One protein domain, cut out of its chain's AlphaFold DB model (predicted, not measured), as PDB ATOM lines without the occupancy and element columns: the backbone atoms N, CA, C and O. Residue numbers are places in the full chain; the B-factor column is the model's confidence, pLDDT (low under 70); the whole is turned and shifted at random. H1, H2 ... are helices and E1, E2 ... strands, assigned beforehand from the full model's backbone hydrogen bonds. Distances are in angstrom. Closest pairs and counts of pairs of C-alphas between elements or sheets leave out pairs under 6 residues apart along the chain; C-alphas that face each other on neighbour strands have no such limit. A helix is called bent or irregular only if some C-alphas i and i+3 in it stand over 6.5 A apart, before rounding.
ATOM      1  N   VAL A   2     -12.731 -58.804  24.010       69.75
ATOM      2  CA  VAL A   2     -14.084 -58.615  24.602       69.75
ATOM      3  C   VAL A   2     -14.171 -57.322  25.426       69.75
ATOM      4  O   VAL A   2     -15.039 -56.497  25.177       69.75
ATOM      5  N   ALA A   3     -13.192 -57.082  26.307       76.81
ATOM      6  CA  ALA A   3     -13.108 -55.864  27.122       76.81
ATOM      7  C   ALA A   3     -12.942 -54.551  26.322       76.81
ATOM      8  O   ALA A   3     -13.098 -53.467  26.877       76.81
ATOM      9  N   LEU A   4     -12.593 -54.622  25.028       79.75
ATOM     10  CA  LEU A   4     -12.518 -53.435  24.169       79.75
ATOM     11  C   LEU A   4     -13.930 -52.949  23.825       79.75
ATOM     12  O   LEU A   4     -14.216 -51.768  23.975       79.75
ATOM     13  N   PHE A   5     -14.817 -53.869  23.440       78.00
ATOM     14  CA  PHE A   5     -16.192 -53.570  23.026       78.00
ATOM     15  C   PHE A   5     -17.154 -53.319  24.191       78.00
ATOM     16  O   PHE A   5     -18.296 -52.940  23.960       78.00
ATOM     17  N   THR A   6     -16.699 -53.509  25.430       77.81
ATOM     18  CA  THR A   6     -17.414 -53.078  26.641       77.81
ATOM     19  C   THR A   6     -17.060 -51.648  27.051       77.81
ATOM     20  O   THR A   6     -17.593 -51.147  28.038       77.81
ATOM     21  N   LYS A   7     -16.113 -50.993  26.361       85.00
ATOM     22  CA  LYS A   7     -15.807 -49.582  26.613       85.00
ATOM     23  C   LYS A   7     -16.970 -48.713  26.152       85.00
ATOM     24  O   LYS A   7     -17.580 -48.977  25.119       85.00
ATOM     25  N   GLU A   8     -17.189 -47.620  26.874       86.25
ATOM     26  CA  GLU A   8     -18.307 -46.702  26.641       86.25
ATOM     27  C   GLU A   8     -18.346 -46.143  25.209       86.25
ATOM     28  O   GLU A   8     -19.427 -45.922  24.676       86.25
ATOM     29  N   TYR A   9     -17.188 -45.993  24.556       87.00
ATOM     30  CA  TYR A   9     -17.092 -45.583  23.150       87.00
ATOM     31  C   TYR A   9     -18.008 -46.404  22.225       87.00
ATOM     32  O   TYR A   9     -18.745 -45.845  21.420       87.00
ATOM     33  N   PHE A  10     -18.040 -47.731  22.383       85.81
ATOM     34  CA  PHE A  10     -18.840 -48.607  21.519       85.81
ATOM     35  C   PHE A  10     -20.338 -48.590  21.846       85.81
ATOM     36  O   PHE A  10     -21.120 -49.213  21.131       85.81
ATOM     37  N   GLU A  11     -20.736 -47.874  22.897       84.62
ATOM     38  CA  GLU A  11     -22.111 -47.775  23.380       84.62
ATOM     39  C   GLU A  11     -22.674 -46.351  23.279       84.62
ATOM     40  O   GLU A  11     -23.821 -46.147  23.668       84.62
ATOM     41  N   ARG A  12     -21.930 -45.354  22.772       87.50
ATOM     42  CA  ARG A  12     -22.396 -43.954  22.653       87.50
ATOM     43  C   ARG A  12     -22.808 -43.582  21.232       87.50
ATOM     44  O   ARG A  12     -22.086 -43.847  20.279       87.50
ATOM     45  N   VAL A  13     -23.970 -42.937  21.098       86.50
ATOM     46  CA  VAL A  13     -24.560 -42.620  19.780       86.50
ATOM     47  C   VAL A  13     -23.694 -41.658  18.956       86.50
ATOM     48  O   VAL A  13     -23.606 -41.787  17.742       86.50
ATOM     49  N   TRP A  14     -22.993 -40.732  19.615       86.75
ATOM     50  CA  TRP A  14     -22.128 -39.756  18.947       86.75
ATOM     51  C   TRP A  14     -20.943 -40.405  18.210       86.75
ATOM     52  O   TRP A  14     -20.563 -39.950  17.135       86.75
ATOM     53  N   CYS A  15     -20.419 -41.525  18.719       88.69
ATOM     54  CA  CYS A  15     -19.306 -42.245  18.092       88.69
ATOM     55  C   CYS A  15     -19.676 -42.803  16.707       88.69
ATOM     56  O   CYS A  15     -18.806 -43.009  15.864       88.69
ATOM     57  N   ILE A  16     -20.970 -43.006  16.434       86.12
ATOM     58  CA  ILE A  16     -21.459 -43.413  15.111       86.12
ATOM     59  C   ILE A  16     -21.173 -42.320  14.082       86.12
ATOM     60  O   ILE A  16     -20.716 -42.630  12.982       86.12
ATOM     61  N   GLN A  17     -21.379 -41.046  14.430       83.44
ATOM     62  CA  GLN A  17     -21.058 -39.932  13.532       83.44
ATOM     63  C   GLN A  17     -19.572 -39.864  13.235       83.44
ATOM     64  O   GLN A  17     -19.192 -39.679  12.087       83.44
ATOM     65  N   GLU A  18     -18.738 -40.039  14.258       86.94
ATOM     66  CA  GLU A  18     -17.284 -39.982  14.111       86.94
ATOM     67  C   GLU A  18     -16.790 -41.036  13.117       86.94
ATOM     68  O   GLU A  18     -16.022 -40.718  12.214       86.94
ATOM     69  N   VAL A  19     -17.288 -42.272  13.230       86.38
ATOM     70  CA  VAL A  19     -16.913 -43.370  12.329       86.38
ATOM     71  C   VAL A  19     -17.500 -43.187  10.928       86.38
ATOM     72  O   VAL A  19     -16.813 -43.423   9.940       86.38
ATOM     73  N   THR A  20     -18.761 -42.764  10.812       81.56
ATOM     74  CA  THR A  20     -19.442 -42.641   9.507       81.56
ATOM     75  C   THR A  20     -18.998 -41.428   8.695       81.56
ATOM     76  O   THR A  20     -18.975 -41.503   7.468       81.56
ATOM     77  N   ALA A  21     -18.635 -40.325   9.353       81.88
ATOM     78  CA  ALA A  21     -18.135 -39.119   8.700       81.88
ATOM     79  C   ALA A  21     -16.631 -39.189   8.380       81.88
ATOM     80  O   ALA A  21     -16.130 -38.373   7.602       81.88
ATOM     81  N   ALA A  22     -15.899 -40.132   8.980       83.88
ATOM     82  CA  ALA A  22     -14.480 -40.315   8.719       83.88
ATOM     83  C   ALA A  22     -14.238 -40.808   7.285       83.88
ATOM     84  O   ALA A  22     -14.907 -41.716   6.796       83.88
ATOM     85  N   LYS A  23     -13.237 -40.219   6.619       80.56
ATOM     86  CA  LYS A  23     -12.727 -40.729   5.335       80.56
ATOM     87  C   LYS A  23     -11.930 -42.016   5.533       80.56
ATOM     88  O   LYS A  23     -12.118 -42.961   4.782       80.56
ATOM     89  N   ASP A  24     -11.103 -42.024   6.577       83.94
ATOM     90  CA  ASP A  24     -10.292 -43.154   7.012       83.94
ATOM     91  C   ASP A  24     -10.575 -43.388   8.498       83.94
ATOM     92  O   ASP A  24     -10.350 -42.499   9.326       83.94
ATOM     93  N   CYS A  25     -11.096 -44.565   8.849       88.69
ATOM     94  CA  CYS A  25     -11.408 -44.909  10.231       88.69
ATOM     95  C   CYS A  25     -10.437 -45.980  10.735       88.69
ATOM     96  O   CYS A  25     -10.528 -47.147  10.363       88.69
ATOM     97  N   ILE A  26      -9.497 -45.577  11.590       90.94
ATOM     98  CA  ILE A  26      -8.466 -46.462  12.144       90.94
ATOM     99  C   ILE A  26      -8.693 -46.593  13.648       90.94
ATOM    100  O   ILE A  26      -8.637 -45.609  14.388       90.94
ATOM    101  N   ALA A  27      -8.918 -47.817  14.115       88.38
ATOM    102  CA  ALA A  27      -8.943 -48.124  15.534       88.38
ATOM    103  C   ALA A  27      -7.508 -48.204  16.066       88.38
ATOM    104  O   ALA A  27      -6.730 -49.066  15.651       88.38
ATOM    105  N   LYS A  28      -7.174 -47.325  17.016       87.44
ATOM    106  CA  LYS A  28      -5.875 -47.319  17.698       87.44
ATOM    107  C   LYS A  28      -6.006 -47.813  19.133       87.44
ATOM    108  O   LYS A  28      -6.902 -47.392  19.867       87.44
ATOM    109  N   CYS A  29      -5.106 -48.695  19.544       83.06
ATOM    110  CA  CYS A  29      -4.979 -49.152  20.921       83.06
ATOM    111  C   CYS A  29      -3.492 -49.251  21.260       83.06
ATOM    112  O   CYS A  29      -2.846 -50.219  20.871       83.06
ATOM    113  N   GLU A  30      -2.978 -48.258  21.991       84.62
ATOM    114  CA  GLU A  30      -1.537 -48.113  22.251       84.62
ATOM    115  C   GLU A  30      -0.767 -48.058  20.918       84.62
ATOM    116  O   GLU A  30      -1.110 -47.229  20.074       84.62
ATOM    117  N   ASP A  31       0.209 -48.941  20.700       90.19
ATOM    118  CA  ASP A  31       1.019 -48.996  19.473       90.19
ATOM    119  C   ASP A  31       0.371 -49.820  18.342       90.19
ATOM    120  O   ASP A  31       0.970 -50.028  17.286       90.19
ATOM    121  N   LEU A  32      -0.844 -50.340  18.556       87.69
ATOM    122  CA  LEU A  32      -1.562 -51.154  17.578       87.69
ATOM    123  C   LEU A  32      -2.575 -50.313  16.805       87.69
ATOM    124  O   LEU A  32      -3.404 -49.614  17.394       87.69
ATOM    125  N   GLU A  33      -2.567 -50.468  15.486       92.50
ATOM    126  CA  GLU A  33      -3.513 -49.837  14.572       92.50
ATOM    127  C   GLU A  33      -4.174 -50.900  13.695       92.50
ATOM    128  O   GLU A  33      -3.524 -51.831  13.216       92.50
ATOM    129  N   ILE A  34      -5.482 -50.779  13.495       90.56
ATOM    130  CA  ILE A  34      -6.245 -51.633  12.588       90.56
ATOM    131  C   ILE A  34      -7.356 -50.811  11.946       90.56
ATOM    132  O   ILE A  34      -7.958 -49.954  12.592       90.56
ATOM    133  N   ASP A  35      -7.632 -51.076  10.674       90.94
ATOM    134  CA  ASP A  35      -8.808 -50.529  10.004       90.94
ATOM    135  C   ASP A  35     -10.090 -50.898  10.777       90.94
ATOM    136  O   ASP A  35     -10.247 -52.028  11.254       90.94
ATOM    137  N   PHE A  36     -10.984 -49.927  10.966       89.31
ATOM    138  CA  PHE A  36     -12.155 -50.097  11.822       89.31
ATOM    139  C   PHE A  36     -13.152 -51.107  11.238       89.31
ATOM    140  O   PHE A  36     -13.704 -51.918  11.985       89.31
ATOM    141  N   ASP A  37     -13.332 -51.136   9.917       86.06
ATOM    142  CA  ASP A  37     -14.215 -52.105   9.263       86.06
ATOM    143  C   ASP A  37     -13.630 -53.524   9.365       86.06
ATOM    144  O   ASP A  37     -14.338 -54.481   9.701       86.06
ATOM    145  N   MET A  38     -12.312 -53.663   9.198       87.94
ATOM    146  CA  MET A  38     -11.596 -54.921   9.431       87.94
ATOM    147  C   MET A  38     -11.702 -55.384  10.886       87.94
ATOM    148  O   MET A  38     -11.892 -56.576  11.142       87.94
ATOM    149  N   LEU A  39     -11.632 -54.464  11.853       89.06
ATOM    150  CA  LEU A  39     -11.853 -54.777  13.263       89.06
ATOM    151  C   LEU A  39     -13.254 -55.370  13.480       89.06
ATOM    152  O   LEU A  39     -13.379 -56.410  14.136       89.06
ATOM    153  N   LEU A  40     -14.297 -54.754  12.914       86.75
ATOM    154  CA  LEU A  40     -15.677 -55.237  13.027       86.75
ATOM    155  C   LEU A  40     -15.898 -56.591  12.335       86.75
ATOM    156  O   LEU A  40     -16.691 -57.396  12.826       86.75
ATOM    157  N   ALA A  41     -15.190 -56.868  11.237       85.44
ATOM    158  CA  ALA A  41     -15.286 -58.133  10.510       85.44
ATOM    159  C   ALA A  41     -14.542 -59.289  11.206       85.44
ATOM    160  O   ALA A  41     -15.042 -60.415  11.267       85.44
ATOM    161  N   VAL A  42     -13.349 -59.027  11.748       86.31
ATOM    162  CA  VAL A  42     -12.444 -60.068  12.265       86.31
ATOM    163  C   VAL A  42     -12.751 -60.448  13.713       86.31
ATOM    164  O   VAL A  42     -12.693 -61.627  14.065       86.31
ATOM    165  N   VAL A  43     -13.100 -59.484  14.572       84.44
ATOM    166  CA  VAL A  43     -13.356 -59.751  16.000       84.44
ATOM    167  C   VAL A  43     -14.410 -60.845  16.232       84.44
ATOM    168  O   VAL A  43     -14.144 -61.742  17.033       84.44
ATOM    169  N   PRO A  44     -15.572 -60.844  15.557       80.81
ATOM    170  CA  PRO A  44     -16.591 -61.877  15.736       80.81
ATOM    171  C   PRO A  44     -16.068 -63.277  15.403       80.81
ATOM    172  O   PRO A  44     -16.288 -64.213  16.171       80.81
ATOM    173  N   LEU A  45     -15.314 -63.409  14.304       82.56
ATOM    174  CA  LEU A  45     -14.686 -64.670  13.897       82.56
ATOM    175  C   LEU A  45     -13.683 -65.156  14.947       82.56
ATOM    176  O   LEU A  45     -13.670 -66.336  15.291       82.56
ATOM    177  N   LEU A  46     -12.879 -64.247  15.503       83.12
ATOM    178  CA  LEU A  46     -11.914 -64.575  16.551       83.12
ATOM    179  C   LEU A  46     -12.583 -64.991  17.864       83.12
ATOM    180  O   LEU A  46     -12.076 -65.888  18.538       83.12
ATOM    181  N   LEU A  47     -13.704 -64.366  18.237       81.31
ATOM    182  CA  LEU A  47     -14.473 -64.767  19.418       81.31
ATOM    183  C   LEU A  47     -15.025 -66.183  19.247       81.31
ATOM    184  O   LEU A  47     -14.802 -67.020  20.122       81.31
ATOM    185  N   VAL A  48     -15.632 -66.473  18.093       82.88
ATOM    186  CA  VAL A  48     -16.144 -67.811  17.756       82.88
ATOM    187  C   VAL A  48     -15.022 -68.851  17.755       82.88
ATOM    188  O   VAL A  48     -15.157 -69.893  18.393       82.88
ATOM    189  N   TYR A  49     -13.884 -68.558  17.117       83.44
ATOM    190  CA  TYR A  49     -12.729 -69.462  17.082       83.44
ATOM    191  C   TYR A  49     -12.162 -69.757  18.480       83.44
ATOM    192  O   TYR A  49     -11.705 -70.865  18.748       83.44
ATOM    193  N   ARG A  50     -12.222 -68.787  19.400       82.12
ATOM    194  CA  ARG A  50     -11.801 -68.957  20.800       82.12
ATOM    195  C   ARG A  50     -12.866 -69.593  21.700       82.12
ATOM    196  O   ARG A  50     -12.651 -69.668  22.907       82.12
ATOM    197  N   GLY A  51     -14.004 -70.019  21.150       78.06
ATOM    198  CA  GLY A  51     -15.114 -70.579  21.926       78.06
ATOM    199  C   GLY A  51     -15.806 -69.561  22.839       78.06
ATOM    200  O   GLY A  51     -16.480 -69.948  23.789       78.06
ATOM    201  N   LEU A  52     -15.627 -68.261  22.583       78.12
ATOM    202  CA  LEU A  52     -16.281 -67.182  23.317       78.12
ATOM    203  C   LEU A  52     -17.564 -66.766  22.599       78.12
ATOM    204  O   LEU A  52     -17.624 -66.705  21.372       78.12
ATOM    205  N   THR A  53     -18.596 -66.425  23.366       67.31
ATOM    206  CA  THR A  53     -19.843 -65.915  22.798       67.31
ATOM    207  C   THR A  53     -19.666 -64.450  22.371       67.31
ATOM    208  O   THR A  53     -19.257 -63.616  23.181       67.31
ATOM    209  N   PRO A  54     -19.994 -64.079  21.118       62.84
ATOM    210  CA  PRO A  54     -19.869 -62.704  20.625       62.84
ATOM    211  C   PRO A  54     -21.018 -61.792  21.094       62.84
ATOM    212  O   PRO A  54     -21.415 -60.867  20.391       62.84
ATOM    213  N   VAL A  55     -21.576 -62.042  22.282       65.00
ATOM    214  CA  VAL A  55     -22.731 -61.301  22.808       65.00
ATOM    215  C   VAL A  55     -22.232 -60.108  23.620       65.00
ATOM    216  O   VAL A  55     -22.397 -60.034  24.835       65.00
ATOM    217  N   VAL A  56     -21.571 -59.178  22.934       71.12
ATOM    218  CA  VAL A  56     -21.271 -57.852  23.480       71.12
ATOM    219  C   VAL A  56     -22.206 -56.867  22.781       71.12
ATOM    220  O   VAL A  56     -22.093 -56.740  21.560       71.12
ATOM    221  N   PRO A  57     -23.114 -56.181  23.507       70.50
ATOM    222  CA  PRO A  57     -24.129 -55.311  22.905       70.50
ATOM    223  C   PRO A  57     -23.551 -54.308  21.902       70.50
ATOM    224  O   PRO A  57     -24.076 -54.186  20.799       70.50
ATOM    225  N   GLY A  58     -22.417 -53.685  22.249       72.56
ATOM    226  CA  GLY A  58     -21.636 -52.832  21.355       72.56
ATOM    227  C   GLY A  58     -21.305 -53.524  20.027       72.56
ATOM    228  O   GLY A  58     -21.749 -53.101  18.963       72.56
ATOM    229  N   LEU A  59     -20.556 -54.628  20.085       78.12
ATOM    230  CA  LEU A  59     -20.069 -55.341  18.899       78.12
ATOM    231  C   LEU A  59     -21.201 -55.813  17.975       78.12
ATOM    232  O   LEU A  59     -21.159 -55.521  16.784       78.12
ATOM    233  N   SER A  60     -22.215 -56.507  18.505       76.75
ATOM    234  CA  SER A  60     -23.299 -57.090  17.691       76.75
ATOM    235  C   SER A  60     -24.045 -56.034  16.869       76.75
ATOM    236  O   SER A  60     -24.519 -56.278  15.762       76.75
ATOM    237  N   MET A  61     -24.139 -54.836  17.420       75.25
ATOM    238  CA  MET A  61     -24.842 -53.707  16.841       75.25
ATOM    239  C   MET A  61     -23.975 -52.931  15.849       75.25
ATOM    240  O   MET A  61     -24.467 -52.598  14.774       75.25
ATOM    241  N   TRP A  62     -22.684 -52.720  16.134       81.12
ATOM    242  CA  TRP A  62     -21.735 -52.191  15.143       81.12
ATOM    243  C   TRP A  62     -21.615 -53.112  13.922       81.12
ATOM    244  O   TRP A  62     -21.593 -52.629  12.793       81.12
ATOM    245  N   GLN A  63     -21.650 -54.434  14.121       80.50
ATOM    246  CA  GLN A  63     -21.772 -55.396  13.022       80.50
ATOM    247  C   GLN A  63     -23.085 -55.227  12.247       80.50
ATOM    248  O   GLN A  63     -23.076 -55.225  11.020       80.50
ATOM    249  N   GLY A  64     -24.209 -55.053  12.950       77.25
ATOM    250  CA  GLY A  64     -25.500 -54.760  12.326       77.25
ATOM    251  C   GLY A  64     -25.455 -53.498  11.459       77.25
ATOM    252  O   GLY A  64     -25.964 -53.508  10.343       77.25
ATOM    253  N   MET A  65     -24.788 -52.438  11.925       78.62
ATOM    254  CA  MET A  65     -24.594 -51.210  11.145       78.62
ATOM    255  C   MET A  65     -23.710 -51.419   9.917       78.62
ATOM    256  O   MET A  65     -24.061 -50.929   8.845       78.62
ATOM    257  N   ALA A  66     -22.617 -52.174  10.037       79.25
ATOM    258  CA  ALA A  66     -21.760 -52.503   8.898       79.25
ATOM    259  C   ALA A  66     -22.532 -53.284   7.814       79.25
ATOM    260  O   ALA A  66     -22.422 -52.975   6.628       79.25
ATOM    261  N   ILE A  67     -23.380 -54.236   8.225       77.50
ATOM    262  CA  ILE A  67     -24.269 -54.977   7.316       77.50
ATOM    263  C   ILE A  67     -25.297 -54.034   6.674       77.50
ATOM    264  O   ILE A  67     -25.438 -54.045   5.454       77.50
ATOM    265  N   MET A  68     -25.971 -53.182   7.461       72.81
ATOM    266  CA  MET A  68     -26.946 -52.213   6.938       72.81
ATOM    267  C   MET A  68     -26.337 -51.284   5.891       72.81
ATOM    268  O   MET A  68     -26.960 -51.059   4.856       72.81
ATOM    269  N   LYS A  69     -25.132 -50.764   6.151       74.50
ATOM    270  CA  LYS A  69     -24.403 -49.897   5.221       74.50
ATOM    271  C   LYS A  69     -24.115 -50.633   3.909       74.50
ATOM    272  O   LYS A  69     -24.458 -50.135   2.842       74.50
ATOM    273  N   GLY A  70     -23.592 -51.859   3.995       73.19
ATOM    274  CA  GLY A  70     -23.327 -52.695   2.822       73.19
ATOM    275  C   GLY A  70     -24.582 -53.015   1.998       73.19
ATOM    276  O   GLY A  70     -24.554 -52.919   0.773       73.19
ATOM    277  N   GLU A  71     -25.702 -53.355   2.645       69.62
ATOM    278  CA  GLU A  71     -26.989 -53.571   1.965       69.62
ATOM    279  C   GLU A  71     -27.518 -52.294   1.302       69.62
ATOM    280  O   GLU A  71     -28.057 -52.337   0.192       69.62
ATOM    281  N   HIS A  72     -27.401 -51.153   1.983       68.38
ATOM    282  CA  HIS A  72     -27.901 -49.876   1.490       68.38
ATOM    283  C   HIS A  72     -27.153 -49.431   0.226       68.38
ATOM    284  O   HIS A  72     -27.801 -49.142  -0.785       68.38
ATOM    285  N   ASP A  73     -25.818 -49.506   0.245       65.56
ATOM    286  CA  ASP A  73     -24.957 -49.185  -0.901       65.56
ATOM    287  C   ASP A  73     -25.241 -50.094  -2.113       65.56
ATOM    288  O   ASP A  73     -25.231 -49.644  -3.258       65.56
ATOM    289  N   GLN A  74     -25.541 -51.377  -1.881       63.16
ATOM    290  CA  GLN A  74     -25.837 -52.332  -2.958       63.16
ATOM    291  C   GLN A  74     -27.233 -52.159  -3.565       63.16
ATOM    292  O   GLN A  74     -27.442 -52.455  -4.743       63.16
ATOM    293  N   THR A  75     -28.214 -51.737  -2.766       61.56
ATOM    294  CA  THR A  75     -29.629 -51.763  -3.167       61.56
ATOM    295  C   THR A  75     -30.150 -50.434  -3.695       61.56
ATOM    296  O   THR A  75     -31.174 -50.430  -4.384       61.56
ATOM    297  N   ASN A  76     -29.480 -49.315  -3.407       63.56
ATOM    298  CA  ASN A  76     -29.966 -47.992  -3.777       63.56
ATOM    299  C   ASN A  76     -28.881 -47.131  -4.457       63.56
ATOM    300  O   ASN A  76     -28.128 -46.440  -3.780       63.56
ATOM    301  N   PRO A  77     -28.851 -47.051  -5.802       62.09
ATOM    302  CA  PRO A  77     -27.908 -46.195  -6.536       62.09
ATOM    303  C   PRO A  77     -28.189 -44.682  -6.399       62.09
ATOM    304  O   PRO A  77     -27.556 -43.869  -7.083       62.09
ATOM    305  N   LEU A  78     -29.186 -44.302  -5.592       62.81
ATOM    306  CA  LEU A  78     -29.519 -42.930  -5.196       62.81
ATOM    307  C   LEU A  78     -29.309 -42.687  -3.696       62.81
ATOM    308  O   LEU A  78     -29.711 -41.639  -3.194       62.81
ATOM    309  N   ALA A  79     -28.751 -43.657  -2.972       65.12
ATOM    310  CA  ALA A  79     -28.354 -43.466  -1.589       65.12
ATOM    311  C   ALA A  79     -27.258 -42.393  -1.495       65.12
ATOM    312  O   ALA A  79     -26.326 -42.412  -2.309       65.12
ATOM    313  N   PRO A  80     -27.324 -41.487  -0.507       68.81
ATOM    314  CA  PRO A  80     -26.208 -40.607  -0.206       68.81
ATOM    315  C   PRO A  80     -24.982 -41.442   0.159       68.81
ATOM    316  O   PRO A  80     -25.071 -42.394   0.937       68.81
ATOM    317  N   THR A  81     -23.820 -41.069  -0.370       67.69
ATOM    318  CA  THR A  81     -22.551 -41.708  -0.005       67.69
ATOM    319  C   THR A  81     -22.342 -41.606   1.505       67.69
ATOM    320  O   THR A  81     -22.484 -40.517   2.063       67.69
ATOM    321  N   CYS A  82     -21.991 -42.724   2.147       69.19
ATOM    322  CA  CYS A  82     -21.810 -42.849   3.601       69.19
ATOM    323  C   CYS A  82     -23.103 -42.816   4.441       69.19
ATOM    324  O   CYS A  82     -23.018 -42.743   5.668       69.19
ATOM    325  N   SER A  83     -24.286 -42.917   3.823       80.75
ATOM    326  CA  SER A  83     -25.538 -43.091   4.565       80.75
ATOM    327  C   SER A  83     -25.642 -44.487   5.182       80.75
ATOM    328  O   SER A  83     -25.370 -45.496   4.534       80.75
ATOM    329  N   LEU A  84     -26.102 -44.561   6.432       78.44
ATOM    330  CA  LEU A  84     -26.540 -45.811   7.067       78.44
ATOM    331  C   LEU A  84     -27.965 -46.213   6.645       78.44
ATOM    332  O   LEU A  84     -28.472 -47.260   7.057       78.44
ATOM    333  N   GLY A  85     -28.616 -45.380   5.832       78.94
ATOM    334  CA  GLY A  85     -29.962 -45.563   5.320       78.94
ATOM    335  C   GLY A  85     -30.999 -44.657   5.986       78.94
ATOM    336  O   GLY A  85     -30.663 -43.628   6.585       78.94
ATOM    337  N   PRO A  86     -32.289 -45.019   5.888       79.19
ATOM    338  CA  PRO A  86     -33.368 -44.178   6.381       79.19
ATOM    339  C   PRO A  86     -33.347 -44.006   7.906       79.19
ATOM    340  O   PRO A  86     -33.225 -44.980   8.655       79.19
ATOM    341  N   MET A  87     -33.583 -42.783   8.376       82.62
ATOM    342  CA  MET A  87     -33.471 -42.371   9.779       82.62
ATOM    343  C   MET A  87     -34.236 -43.264  10.749       82.62
ATOM    344  O   MET A  87     -33.709 -43.597  11.804       82.62
ATOM    345  N   LEU A  88     -35.456 -43.687  10.410       80.19
ATOM    346  CA  LEU A  88     -36.246 -44.545  11.295       80.19
ATOM    347  C   LEU A  88     -35.588 -45.919  11.511       80.19
ATOM    348  O   LEU A  88     -35.579 -46.406  12.638       80.19
ATOM    349  N   ARG A  89     -34.999 -46.511  10.460       78.56
ATOM    350  CA  ARG A  89     -34.288 -47.800  10.546       78.56
ATOM    351  C   ARG A  89     -33.067 -47.658  11.454       78.56
ATOM    352  O   ARG A  89     -32.907 -48.433  12.390       78.56
ATOM    353  N   VAL A  90     -32.277 -46.603  11.243       82.19
ATOM    354  CA  VAL A  90     -31.078 -46.318  12.047       82.19
ATOM    355  C   VAL A  90     -31.444 -46.032  13.512       82.19
ATOM    356  O   VAL A  90     -30.854 -46.625  14.410       82.19
ATOM    357  N   LEU A  91     -32.470 -45.211  13.772       83.38
ATOM    358  CA  LEU A  91     -32.982 -44.922  15.122       83.38
ATOM    359  C   LEU A  91     -33.440 -46.179  15.861       83.38
ATOM    360  O   LEU A  91     -33.206 -46.320  17.062       83.38
ATOM    361  N   MET A  92     -34.102 -47.094  15.152       78.88
ATOM    362  CA  MET A  92     -34.490 -48.375  15.724       78.88
ATOM    363  C   MET A  92     -33.256 -49.183  16.110       78.88
ATOM    364  O   MET A  92     -33.205 -49.668  17.235       78.88
ATOM    365  N   SER A  93     -32.249 -49.283  15.237       76.56
ATOM    366  CA  SER A  93     -31.023 -50.044  15.496       76.56
ATOM    367  C   SER A  93     -30.205 -49.496  16.665       76.56
ATOM    368  O   SER A  93     -29.685 -50.286  17.450       76.56
ATOM    369  N   VAL A  94     -30.152 -48.175  16.842       78.81
ATOM    370  CA  VAL A  94     -29.331 -47.522  17.877       78.81
ATOM    371  C   VAL A  94     -30.075 -47.226  19.186       78.81
ATOM    372  O   VAL A  94     -29.557 -46.536  20.064       78.81
ATOM    373  N   ARG A  95     -31.303 -47.727  19.346       80.88
ATOM    374  CA  ARG A  95     -32.150 -47.432  20.513       80.88
ATOM    375  C   ARG A  95     -31.520 -47.783  21.863       80.88
ATOM    376  O   ARG A  95     -31.893 -47.196  22.868       80.88
ATOM    377  N   ASP A  96     -30.571 -48.706  21.914       77.06
ATOM    378  CA  ASP A  96     -29.943 -49.116  23.174       77.06
ATOM    379  C   ASP A  96     -28.637 -48.349  23.477       77.06
ATOM    380  O   ASP A  96     -28.010 -48.581  24.509       77.06
ATOM    381  N   PHE A  97     -28.241 -47.393  22.623       79.94
ATOM    382  CA  PHE A  97     -27.054 -46.567  22.849       79.94
ATOM    383  C   PHE A  97     -27.264 -45.521  23.940       79.94
ATOM    384  O   PHE A  97     -28.321 -44.910  24.081       79.94
ATOM    385  N   LYS A  98     -26.187 -45.224  24.654       85.81
ATOM    386  CA  LYS A  98     -26.080 -44.127  25.605       85.81
ATOM    387  C   LYS A  98     -26.036 -42.789  24.872       85.81
ATOM    388  O   LYS A  98     -25.323 -42.601  23.884       85.81
ATOM    389  N   ALA A  99     -26.778 -41.838  25.420       87.38
ATOM    390  CA  ALA A  99     -26.756 -40.439  25.031       87.38
ATOM    391  C   ALA A  99     -26.875 -39.602  26.306       87.38
ATOM    392  O   ALA A  99     -27.716 -39.907  27.153       87.38
ATOM    393  N   SER A 100     -26.018 -38.592  26.457       88.12
ATOM    394  CA  SER A 100     -26.050 -37.703  27.623       88.12
ATOM    395  C   SER A 100     -27.262 -36.774  27.555       88.12
ATOM    396  O   SER A 100     -27.979 -36.642  28.543       88.12
ATOM    397  N   ASN A 101     -27.535 -36.196  26.381       89.25
ATOM    398  CA  ASN A 101     -28.807 -35.551  26.087       89.25
ATOM    399  C   ASN A 101     -29.676 -36.524  25.265       89.25
ATOM    400  O   ASN A 101     -29.235 -36.994  24.216       89.25
ATOM    401  N   PRO A 102     -30.914 -36.842  25.686       88.88
ATOM    402  CA  PRO A 102     -31.805 -37.701  24.907       88.88
ATOM    403  C   PRO A 102     -32.033 -37.216  23.466       88.88
ATOM    404  O   PRO A 102     -32.173 -38.043  22.567       88.88
ATOM    405  N   ALA A 103     -32.024 -35.899  23.222       89.88
ATOM    406  CA  ALA A 103     -32.161 -35.328  21.881       89.88
ATOM    407  C   ALA A 103     -31.020 -35.745  20.932       89.88
ATOM    408  O   ALA A 103     -31.241 -35.855  19.723       89.88
ATOM    409  N   ASP A 104     -29.837 -36.076  21.466       89.69
ATOM    410  CA  ASP A 104     -28.692 -36.532  20.672       89.69
ATOM    411  C   ASP A 104     -29.003 -37.840  19.944       89.69
ATOM    412  O   ASP A 104     -28.436 -38.098  18.893       89.69
ATOM    413  N   ARG A 105     -29.950 -38.660  20.416       87.81
ATOM    414  CA  ARG A 105     -30.332 -39.877  19.679       87.81
ATOM    415  C   ARG A 105     -30.942 -39.570  18.317       87.81
ATOM    416  O   ARG A 105     -30.866 -40.395  17.424       87.81
ATOM    417  N   ILE A 106     -31.538 -38.392  18.164       88.50
ATOM    418  CA  ILE A 106     -32.085 -37.905  16.900       88.50
ATOM    419  C   ILE A 106     -31.011 -37.081  16.193       88.50
ATOM    420  O   ILE A 106     -30.646 -37.381  15.058       88.50
ATOM    421  N   TYR A 107     -30.458 -36.070  16.868       89.06
ATOM    422  CA  TYR A 107     -29.548 -35.112  16.242       89.06
ATOM    423  C   TYR A 107     -28.187 -35.698  15.871       89.06
ATOM    424  O   TYR A 107     -27.680 -35.400  14.787       89.06
ATOM    425  N   ALA A 108     -27.643 -36.590  16.700       86.56
ATOM    426  CA  ALA A 108     -26.398 -37.289  16.415       86.56
ATOM    427  C   ALA A 108     -26.555 -38.380  15.345       86.56
ATOM    428  O   ALA A 108     -25.589 -39.040  15.013       86.56
ATOM    429  N   LEU A 109     -27.724 -38.598  14.749       86.06
ATOM    430  CA  LEU A 109     -27.842 -39.540  13.626       86.06
ATOM    431  C   LEU A 109     -28.143 -38.856  12.308       86.06
ATOM    432  O   LEU A 109     -27.921 -39.436  11.255       86.06
ATOM    433  N   LEU A 110     -28.578 -37.598  12.338       85.00
ATOM    434  CA  LEU A 110     -28.871 -36.862  11.114       85.00
ATOM    435  C   LEU A 110     -27.662 -36.818  10.166       85.00
ATOM    436  O   LEU A 110     -27.818 -36.939   8.961       85.00
ATOM    437  N   GLY A 111     -26.448 -36.671  10.698       79.75
ATOM    438  CA  GLY A 111     -25.227 -36.649   9.887       79.75
ATOM    439  C   GLY A 111     -24.901 -37.960   9.161       79.75
ATOM    440  O   GLY A 111     -23.998 -37.961   8.338       79.75
ATOM    441  N   CYS A 112     -25.606 -39.056   9.448       83.69
ATOM    442  CA  CYS A 112     -25.336 -40.377   8.881       83.69
ATOM    443  C   CYS A 112     -26.593 -41.081   8.345       83.69
ATOM    444  O   CYS A 112     -26.560 -42.289   8.117       83.69
ATOM    445  N   THR A 113     -27.705 -40.362   8.158       84.94
ATOM    446  CA  THR A 113     -28.947 -40.902   7.576       84.94
ATOM    447  C   THR A 113     -29.315 -40.187   6.281       84.94
ATOM    448  O   THR A 113     -28.908 -39.043   6.054       84.94
ATOM    449  N   ASP A 114     -30.158 -40.823   5.461       79.94
ATOM    450  CA  ASP A 114     -30.602 -40.291   4.164       79.94
ATOM    451  C   ASP A 114     -31.157 -38.862   4.279       79.94
ATOM    452  O   ASP A 114     -30.863 -37.978   3.481       79.94
ATOM    453  N   GLU A 115     -31.962 -38.631   5.311       80.50
ATOM    454  CA  GLU A 115     -32.690 -37.397   5.585       80.50
ATOM    455  C   GLU A 115     -31.798 -36.244   6.000       80.50
ATOM    456  O   GLU A 115     -32.149 -35.084   5.778       80.50
ATOM    457  N   GLY A 116     -30.697 -36.543   6.682       78.56
ATOM    458  CA  GLY A 116     -29.814 -35.503   7.162       78.56
ATOM    459  C   GLY A 116     -28.619 -35.257   6.247       78.56
ATOM    460  O   GLY A 116     -28.141 -34.124   6.279       78.56
ATOM    461  N   LEU A 117     -28.210 -36.233   5.423       77.69
ATOM    462  CA  LEU A 117     -27.199 -36.074   4.370       77.69
ATOM    463  C   LEU A 117     -27.779 -35.443   3.099       77.69
ATOM    464  O   LEU A 117     -27.245 -34.453   2.605       77.69
ATOM    465  N   GLU A 118     -28.892 -35.969   2.583       75.00
ATOM    466  CA  GLU A 118     -29.562 -35.419   1.402       75.00
ATOM    467  C   GLU A 118     -31.072 -35.315   1.655       75.00
ATOM    468  O   GLU A 118     -31.850 -36.172   1.231       75.00
ATOM    469  N   PRO A 119     -31.540 -34.240   2.316       68.75
ATOM    470  CA  PRO A 119     -32.935 -34.110   2.740       68.75
ATOM    471  C   PRO A 119     -33.959 -34.196   1.596       68.75
ATOM    472  O   PRO A 119     -35.078 -34.669   1.810       68.75
ATOM    473  N   ILE A 120     -33.573 -33.812   0.369       64.56
ATOM    474  CA  ILE A 120     -34.391 -34.006  -0.842       64.56
ATOM    475  C   ILE A 120     -34.595 -35.498  -1.114       64.56
ATOM    476  O   ILE A 120     -35.727 -35.945  -1.282       64.56
ATOM    477  N   LEU A 121     -33.513 -36.276  -1.128       60.06
ATOM    478  CA  LEU A 121     -33.544 -37.715  -1.383       60.06
ATOM    479  C   LEU A 121     -34.214 -38.470  -0.253       60.06
ATOM    480  O   LEU A 121     -35.039 -39.335  -0.524       60.06
ATOM    481  N   GLY A 122     -33.960 -38.076   0.996       58.44
ATOM    482  CA  GLY A 122     -34.723 -38.544   2.140       58.44
ATOM    483  C   GLY A 122     -36.222 -38.398   1.872       58.44
ATOM    484  O   GLY A 122     -36.946 -39.390   1.859       58.44
ATOM    485  N   SER A 123     -36.716 -37.196   1.565       57.06
ATOM    486  CA  SER A 123     -38.154 -36.968   1.334       57.06
ATOM    487  C   SER A 123     -38.778 -37.812   0.207       57.06
ATOM    488  O   SER A 123     -39.984 -38.049   0.219       57.06
ATOM    489  N   VAL A 124     -37.958 -38.305  -0.721       56.06
ATOM    490  CA  VAL A 124     -38.361 -38.975  -1.961       56.06
ATOM    491  C   VAL A 124     -38.145 -40.503  -1.914       56.06
ATOM    492  O   VAL A 124     -38.884 -41.254  -2.557       56.06
ATOM    493  N   ASN A 125     -37.190 -40.983  -1.113       55.25
ATOM    494  CA  ASN A 125     -36.927 -42.399  -0.862       55.25
ATOM    495  C   ASN A 125     -37.932 -42.928   0.171       55.25
ATOM    496  O   ASN A 125     -37.686 -42.970   1.375       55.25
ATOM    497  N   THR A 126     -39.110 -43.326  -0.305       51.59
ATOM    498  CA  THR A 126     -40.080 -44.085   0.491       51.59
ATOM    499  C   THR A 126     -39.505 -45.457   0.833       51.59
ATOM    500  O   THR A 126     -39.102 -46.185  -0.076       51.59
ATOM    501  N   PHE A 127     -39.511 -45.817   2.120       51.53
ATOM    502  CA  PHE A 127     -39.137 -47.138   2.630       51.53
ATOM    503  C   PHE A 127     -39.659 -48.258   1.715       51.53
ATOM    504  O   PHE A 127     -40.863 -48.425   1.532       51.53
ATOM    505  N   GLU A 128     -38.715 -48.969   1.097       48.28
ATOM    506  CA  GLU A 128     -38.858 -50.208   0.316       48.28
ATOM    507  C   GLU A 128     -39.787 -50.245  -0.909       48.28
ATOM    508  O   GLU A 128     -39.683 -51.174  -1.709       48.28
ATOM    509  N   GLY A 129     -40.645 -49.251  -1.119       43.03
ATOM    510  CA  GLY A 129     -41.776 -49.371  -2.041       43.03
ATOM    511  C   GLY A 129     -41.471 -49.268  -3.536       43.03
ATOM    512  O   GLY A 129     -42.341 -49.603  -4.334       43.03
ATOM    513  N   ASN A 130     -40.290 -48.802  -3.955       48.44
ATOM    514  CA  ASN A 130     -40.071 -48.496  -5.376       48.44
ATOM    515  C   ASN A 130     -38.638 -48.748  -5.872       48.44
ATOM    516  O   ASN A 130     -38.084 -47.988  -6.661       48.44
ATOM    517  N   LYS A 131     -38.028 -49.843  -5.408       52.62
ATOM    518  CA  LYS A 131     -36.617 -50.205  -5.650       52.62
ATOM    519  C   LYS A 131     -36.286 -50.656  -7.094       52.62
ATOM    520  O   LYS A 131     -35.176 -51.113  -7.334       52.62
ATOM    521  N   ARG A 132     -37.213 -50.598  -8.066       54.78
ATOM    522  CA  ARG A 132     -37.015 -51.224  -9.400       54.78
ATOM    523  C   ARG A 132     -37.382 -50.395 -10.634       54.78
ATOM    524  O   ARG A 132     -37.269 -50.927 -11.734       54.78
ATOM    525  N   ASN A 133     -37.791 -49.128 -10.514       61.06
ATOM    526  CA  ASN A 133     -38.137 -48.339 -11.703       61.06
ATOM    527  C   ASN A 133     -37.009 -47.361 -12.115       61.06
ATOM    528  O   ASN A 133     -36.879 -46.297 -11.503       61.06
ATOM    529  N   PRO A 134     -36.224 -47.660 -13.173       63.88
ATOM    530  CA  PRO A 134     -35.124 -46.800 -13.617       63.88
ATOM    531  C   PRO A 134     -35.595 -45.417 -14.095       63.88
ATOM    532  O   PRO A 134     -34.848 -44.445 -13.998       63.88
ATOM    533  N   THR A 135     -36.842 -45.294 -14.563       63.75
ATOM    534  CA  THR A 135     -37.413 -44.004 -14.991       63.75
ATOM    535  C   THR A 135     -37.690 -43.076 -13.811       63.75
ATOM    536  O   THR A 135     -37.385 -41.886 -13.870       63.75
ATOM    537  N   LEU A 136     -38.189 -43.631 -12.704       64.62
ATOM    538  CA  LEU A 136     -38.439 -42.886 -11.476       64.62
ATOM    539  C   LEU A 136     -37.119 -42.423 -10.856       64.62
ATOM    540  O   LEU A 136     -37.005 -41.266 -10.471       64.62
ATOM    541  N   ALA A 137     -36.089 -43.272 -10.874       63.31
ATOM    542  CA  ALA A 137     -34.756 -42.899 -10.413       63.31
ATOM    543  C   ALA A 137     -34.148 -41.729 -11.218       63.31
ATOM    544  O   ALA A 137     -33.549 -40.819 -10.645       63.31
ATOM    545  N   LEU A 138     -34.336 -41.708 -12.543       68.62
ATOM    546  CA  LEU A 138     -33.904 -40.594 -13.398       68.62
ATOM    547  C   LEU A 138     -34.686 -39.304 -13.116       68.62
ATOM    548  O   LEU A 138     -34.086 -38.233 -13.032       68.62
ATOM    549  N   MET A 139     -36.004 -39.396 -12.917       66.06
ATOM    550  CA  MET A 139     -36.831 -38.245 -12.535       66.06
ATOM    551  C   MET A 139     -36.415 -37.667 -11.179       66.06
ATOM    552  O   MET A 139     -36.305 -36.449 -11.036       66.06
ATOM    553  N   GLN A 140     -36.121 -38.528 -10.204       67.06
ATOM    554  CA  GLN A 140     -35.609 -38.119  -8.896       67.06
ATOM    555  C   GLN A 140     -34.256 -37.410  -9.034       67.06
ATOM    556  O   GLN A 140     -34.096 -36.319  -8.492       67.06
ATOM    557  N   ARG A 141     -33.321 -37.945  -9.841       67.56
ATOM    558  CA  ARG A 141     -32.043 -37.273 -10.167       67.56
ATOM    559  C   ARG A 141     -32.245 -35.893 -10.789       67.56
ATOM    560  O   ARG A 141     -31.555 -34.953 -10.401       67.56
ATOM    561  N   GLY A 142     -33.204 -35.758 -11.704       69.75
ATOM    562  CA  GLY A 142     -33.559 -34.473 -12.309       69.75
ATOM    563  C   GLY A 142     -34.075 -33.458 -11.283       69.75
ATOM    564  O   GLY A 142     -33.624 -32.316 -11.270       69.75
ATOM    565  N   LEU A 143     -34.965 -33.881 -10.378       68.62
ATOM    566  CA  LEU A 143     -35.486 -33.034  -9.298       68.62
ATOM    567  C   LEU A 143     -34.394 -32.606  -8.311       68.62
ATOM    568  O   LEU A 143     -34.364 -31.447  -7.905       68.62
ATOM    569  N   ILE A 144     -33.480 -33.511  -7.956       65.69
ATOM    570  CA  ILE A 144     -32.347 -33.215  -7.066       65.69
ATOM    571  C   ILE A 144     -31.411 -32.200  -7.709       65.69
ATOM    572  O   ILE A 144     -31.020 -31.236  -7.059       65.69
ATOM    573  N   TRP A 145     -31.069 -32.400  -8.982       72.12
ATOM    574  CA  TRP A 145     -30.218 -31.475  -9.725       72.12
ATOM    575  C   TRP A 145     -30.842 -30.076  -9.797       72.12
ATOM    576  O   TRP A 145     -30.174 -29.088  -9.507       72.12
ATOM    577  N   LEU A 146     -32.146 -29.991 -10.088       69.69
ATOM    578  CA  LEU A 146     -32.872 -28.719 -10.084       69.69
ATOM    579  C   LEU A 146     -32.868 -28.061  -8.701       69.69
ATOM    580  O   LEU A 146     -32.616 -26.864  -8.598       69.69
ATOM    581  N   ALA A 147     -33.124 -28.826  -7.642       66.62
ATOM    582  CA  ALA A 147     -33.156 -28.300  -6.285       66.62
ATOM    583  C   ALA A 147     -31.775 -27.804  -5.816       66.62
ATOM    584  O   ALA A 147     -31.701 -26.704  -5.271       66.62
ATOM    585  N   LYS A 148     -30.690 -28.546  -6.098       66.19
ATOM    586  CA  LYS A 148     -29.306 -28.122  -5.806       66.19
ATOM    587  C   LYS A 148     -28.933 -26.845  -6.572       66.19
ATOM    588  O   LYS A 148     -28.394 -25.915  -5.983       66.19
ATOM    589  N   ASN A 149     -29.311 -26.741  -7.847       70.50
ATOM    590  CA  ASN A 149     -29.054 -25.537  -8.646       70.50
ATOM    591  C   ASN A 149     -29.816 -24.300  -8.146       70.50
ATOM    592  O   ASN A 149     -29.320 -23.180  -8.250       70.50
ATOM    593  N   VAL A 150     -31.036 -24.483  -7.631       66.62
ATOM    594  CA  VAL A 150     -31.826 -23.393  -7.036       66.62
ATOM    595  C   VAL A 150     -31.266 -22.987  -5.668       66.62
ATOM    596  O   VAL A 150     -31.330 -21.810  -5.316       66.62
ATOM    597  N   GLU A 151     -30.708 -23.930  -4.905       61.81
ATOM    598  CA  GLU A 151     -30.066 -23.673  -3.611       61.81
ATOM    599  C   GLU A 151     -28.795 -22.822  -3.757       61.81
ATOM    600  O   GLU A 151     -28.696 -21.784  -3.097       61.81
ATOM    601  N   ASP A 152     -27.909 -23.172  -4.699       61.91
ATOM    602  CA  ASP A 152     -26.683 -22.414  -5.014       61.91
ATOM    603  C   ASP A 152     -26.964 -20.942  -5.374       61.91
ATOM    604  O   ASP A 152     -26.124 -20.065  -5.172       61.91
ATOM    605  N   GLN A 153     -28.168 -20.638  -5.874       59.22
ATOM    606  CA  GLN A 153     -28.566 -19.282  -6.259       59.22
ATOM    607  C   GLN A 153     -29.204 -18.450  -5.134       59.22
ATOM    608  O   GLN A 153     -29.323 -17.233  -5.302       59.22
ATOM    609  N   ARG A 154     -29.666 -19.044  -4.016       53.03
ATOM    610  CA  ARG A 154     -30.582 -18.343  -3.085       53.03
ATOM    611  C   ARG A 154     -30.115 -18.138  -1.644       53.03
ATOM    612  O   ARG A 154     -30.726 -17.280  -1.008       53.03
ATOM    613  N   ARG A 155     -29.092 -18.835  -1.127       50.38
ATOM    614  CA  ARG A 155     -28.389 -18.536   0.155       50.38
ATOM    615  C   ARG A 155     -27.287 -19.580   0.435       50.38
ATOM    616  O   ARG A 155     -27.549 -20.758   0.226       50.38
ATOM    617  N   PRO A 156     -26.126 -19.204   1.002       50.44
ATOM    618  CA  PRO A 156     -25.004 -20.121   1.260       50.44
ATOM    619  C   PRO A 156     -25.196 -21.065   2.466       50.44
ATOM    620  O   PRO A 156     -24.302 -21.840   2.792       50.44
ATOM    621  N   ASP A 157     -26.337 -21.009   3.158       52.56
ATOM    622  CA  ASP A 157     -26.477 -21.607   4.491       52.56
ATOM    623  C   ASP A 157     -26.809 -23.115   4.474       52.56
ATOM    624  O   ASP A 157     -26.888 -23.711   5.546       52.56
ATOM    625  N   GLY A 158     -27.076 -23.733   3.311       52.56
ATOM    626  CA  GLY A 158     -27.359 -25.181   3.162       52.56
ATOM    627  C   GLY A 158     -28.576 -25.717   3.944       52.56
ATOM    628  O   GLY A 158     -28.782 -26.922   4.076       52.56
ATOM    629  N   LYS A 159     -29.371 -24.820   4.542       54.97
ATOM    630  CA  LYS A 159     -30.476 -25.130   5.470       54.97
ATOM    631  C   LYS A 159     -31.843 -25.208   4.795       54.97
ATOM    632  O   LYS A 159     -32.806 -25.588   5.453       54.97
ATOM    633  N   PHE A 160     -31.965 -24.829   3.521       51.69
ATOM    634  CA  PHE A 160     -33.273 -24.641   2.882       51.69
ATOM    635  C   PHE A 160     -34.057 -25.951   2.735       51.69
ATOM    636  O   PHE A 160     -35.281 -25.967   2.835       51.69
ATOM    637  N   LEU A 161     -33.350 -27.060   2.533       59.38
ATOM    638  CA  LEU A 161     -33.969 -28.348   2.239       59.38
ATOM    639  C   LEU A 161     -34.211 -29.200   3.486       59.38
ATOM    640  O   LEU A 161     -35.012 -30.134   3.443       59.38
ATOM    641  N   ARG A 162     -33.543 -28.897   4.605       69.00
ATOM    642  CA  ARG A 162     -33.705 -29.668   5.837       69.00
ATOM    643  C   ARG A 162     -35.034 -29.310   6.490       69.00
ATOM    644  O   ARG A 162     -35.300 -28.154   6.808       69.00
ATOM    645  N   HIS A 163     -35.872 -30.315   6.729       73.69
ATOM    646  CA  HIS A 163     -37.130 -30.100   7.436       73.69
ATOM    647  C   HIS A 163     -36.850 -29.536   8.842       73.69
ATOM    648  O   HIS A 163     -35.975 -30.031   9.553       73.69
ATOM    649  N   TRP A 164     -37.609 -28.522   9.267       77.88
ATOM    650  CA  TRP A 164     -37.397 -27.819  10.544       77.88
ATOM    651  C   TRP A 164     -37.404 -28.757  11.763       77.88
ATOM    652  O   TRP A 164     -36.667 -28.533  12.719       77.88
TER     653      TRP A 164
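Overview. This is residues 2 to 164 of the 261 residues of an uncharacterized protein of Periconia macrospinosa (UniProt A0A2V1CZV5). An elongated, mostly helical body has the long helix H5 running lengthwise, several short helices beside it and beyond one end of it, and the longest helix, H10, set across the far end, where H9 joins it to the rest. The small strand hairpin E1 and E2 lies to one side, near the first turn of H4. The printed part has 163 residues with ten named helices and two named strands, in the order H1, H2, H3, E1, E2, H4, H5, H6, H7, H8, H9, H10; the two-stranded sheet is antiparallel. The whole is only just compact, close to loose, with a radius of gyration of the C-alphas of 18.1 A and spans of 55 by 35 by 29 A.

Along the chain. E1 is residues 26 to 29, with C-alpha 26 at (-8.466, -46.462, 12.144), and E2 is residues 32 to 35. H4, residues 36 to 49, measures 20.1 A; it is irregular, but only just: C-alphas 41 and 44 are 6.6 A apart. H5, residues 57 to 75, measures 26.9 A. H1 is residues 2 to 5, H2 8 to 11, H3 14 to 21, H6 87 to 93, H7 104 to 110, H8 114 to 117 and H9 119 to 124. H10, residues 134 to 154, measures 30.7 A and ends with C-alpha 154 at (-30.582, -18.343, -3.085).

Arrangement. The hairpin E1 and E2 is antiparallel at 157 degrees, with N 27 and O 34 2.8 A apart, within hydrogen-bond range. The closest C-alphas of E1 and H4, Ile 26 and Phe 36, are 5.2 A apart. H4 touches H5 with residues 37 to 41 alone, closest at the C-alphas of Leu 40 and Gln 63, 6.1 A, at a steep tilt of 57 degrees, opposite ways. H2 touches H5 at the C-alphas of Phe 10 and Gly 58, 5.1 A; H1 is close to H5 but not clearly touching, its closest C-alphas, Phe 5 and Gly 58, 5.7 A apart. H5 and H6, a helical hairpin, only just touch, with 3 pairs of C-alphas within 8 A, the closest Met 61 and Ser 93, 7.3 A. H7 touches H6 at Leu 91 and Ile 106, 7.3 A between C-alphas, and H3 at Trp 14 and Ala 108, 5.5 A, there at a shallow tilt of 9 degrees, the same way. H8 touches H9 only at the corner, at the C-alphas of Glu 115 and Gly 122, 4.2 A. H9 and H10, a helical hairpin, touch at the C-alphas of Ile 120 and Ile 144, 6.6 A; H5 and H10 are apart. Every O i to N i+4 pair is within hydrogen-bond range in H3, H5, H6 and H9, against 8 of 10 in H4, 2 of 3 in H7 and 16 of 17 in H10; H1, H2 and H8 are too short for such a pair.

Size, cuts and confidence. The C-alphas farthest apart, Gly 51 and Gln 153, are 60.1 A apart. The printed part has no cut, and the link from H5 to H6, 11 residues, is long. Residues 152 to 157, of which 152 to 154 belong to H10, stand free. The mean pLDDT of the printed part is 75.0; 58 residues are under 70, among them 71 to 82, 119 to 144 and 150 to 162.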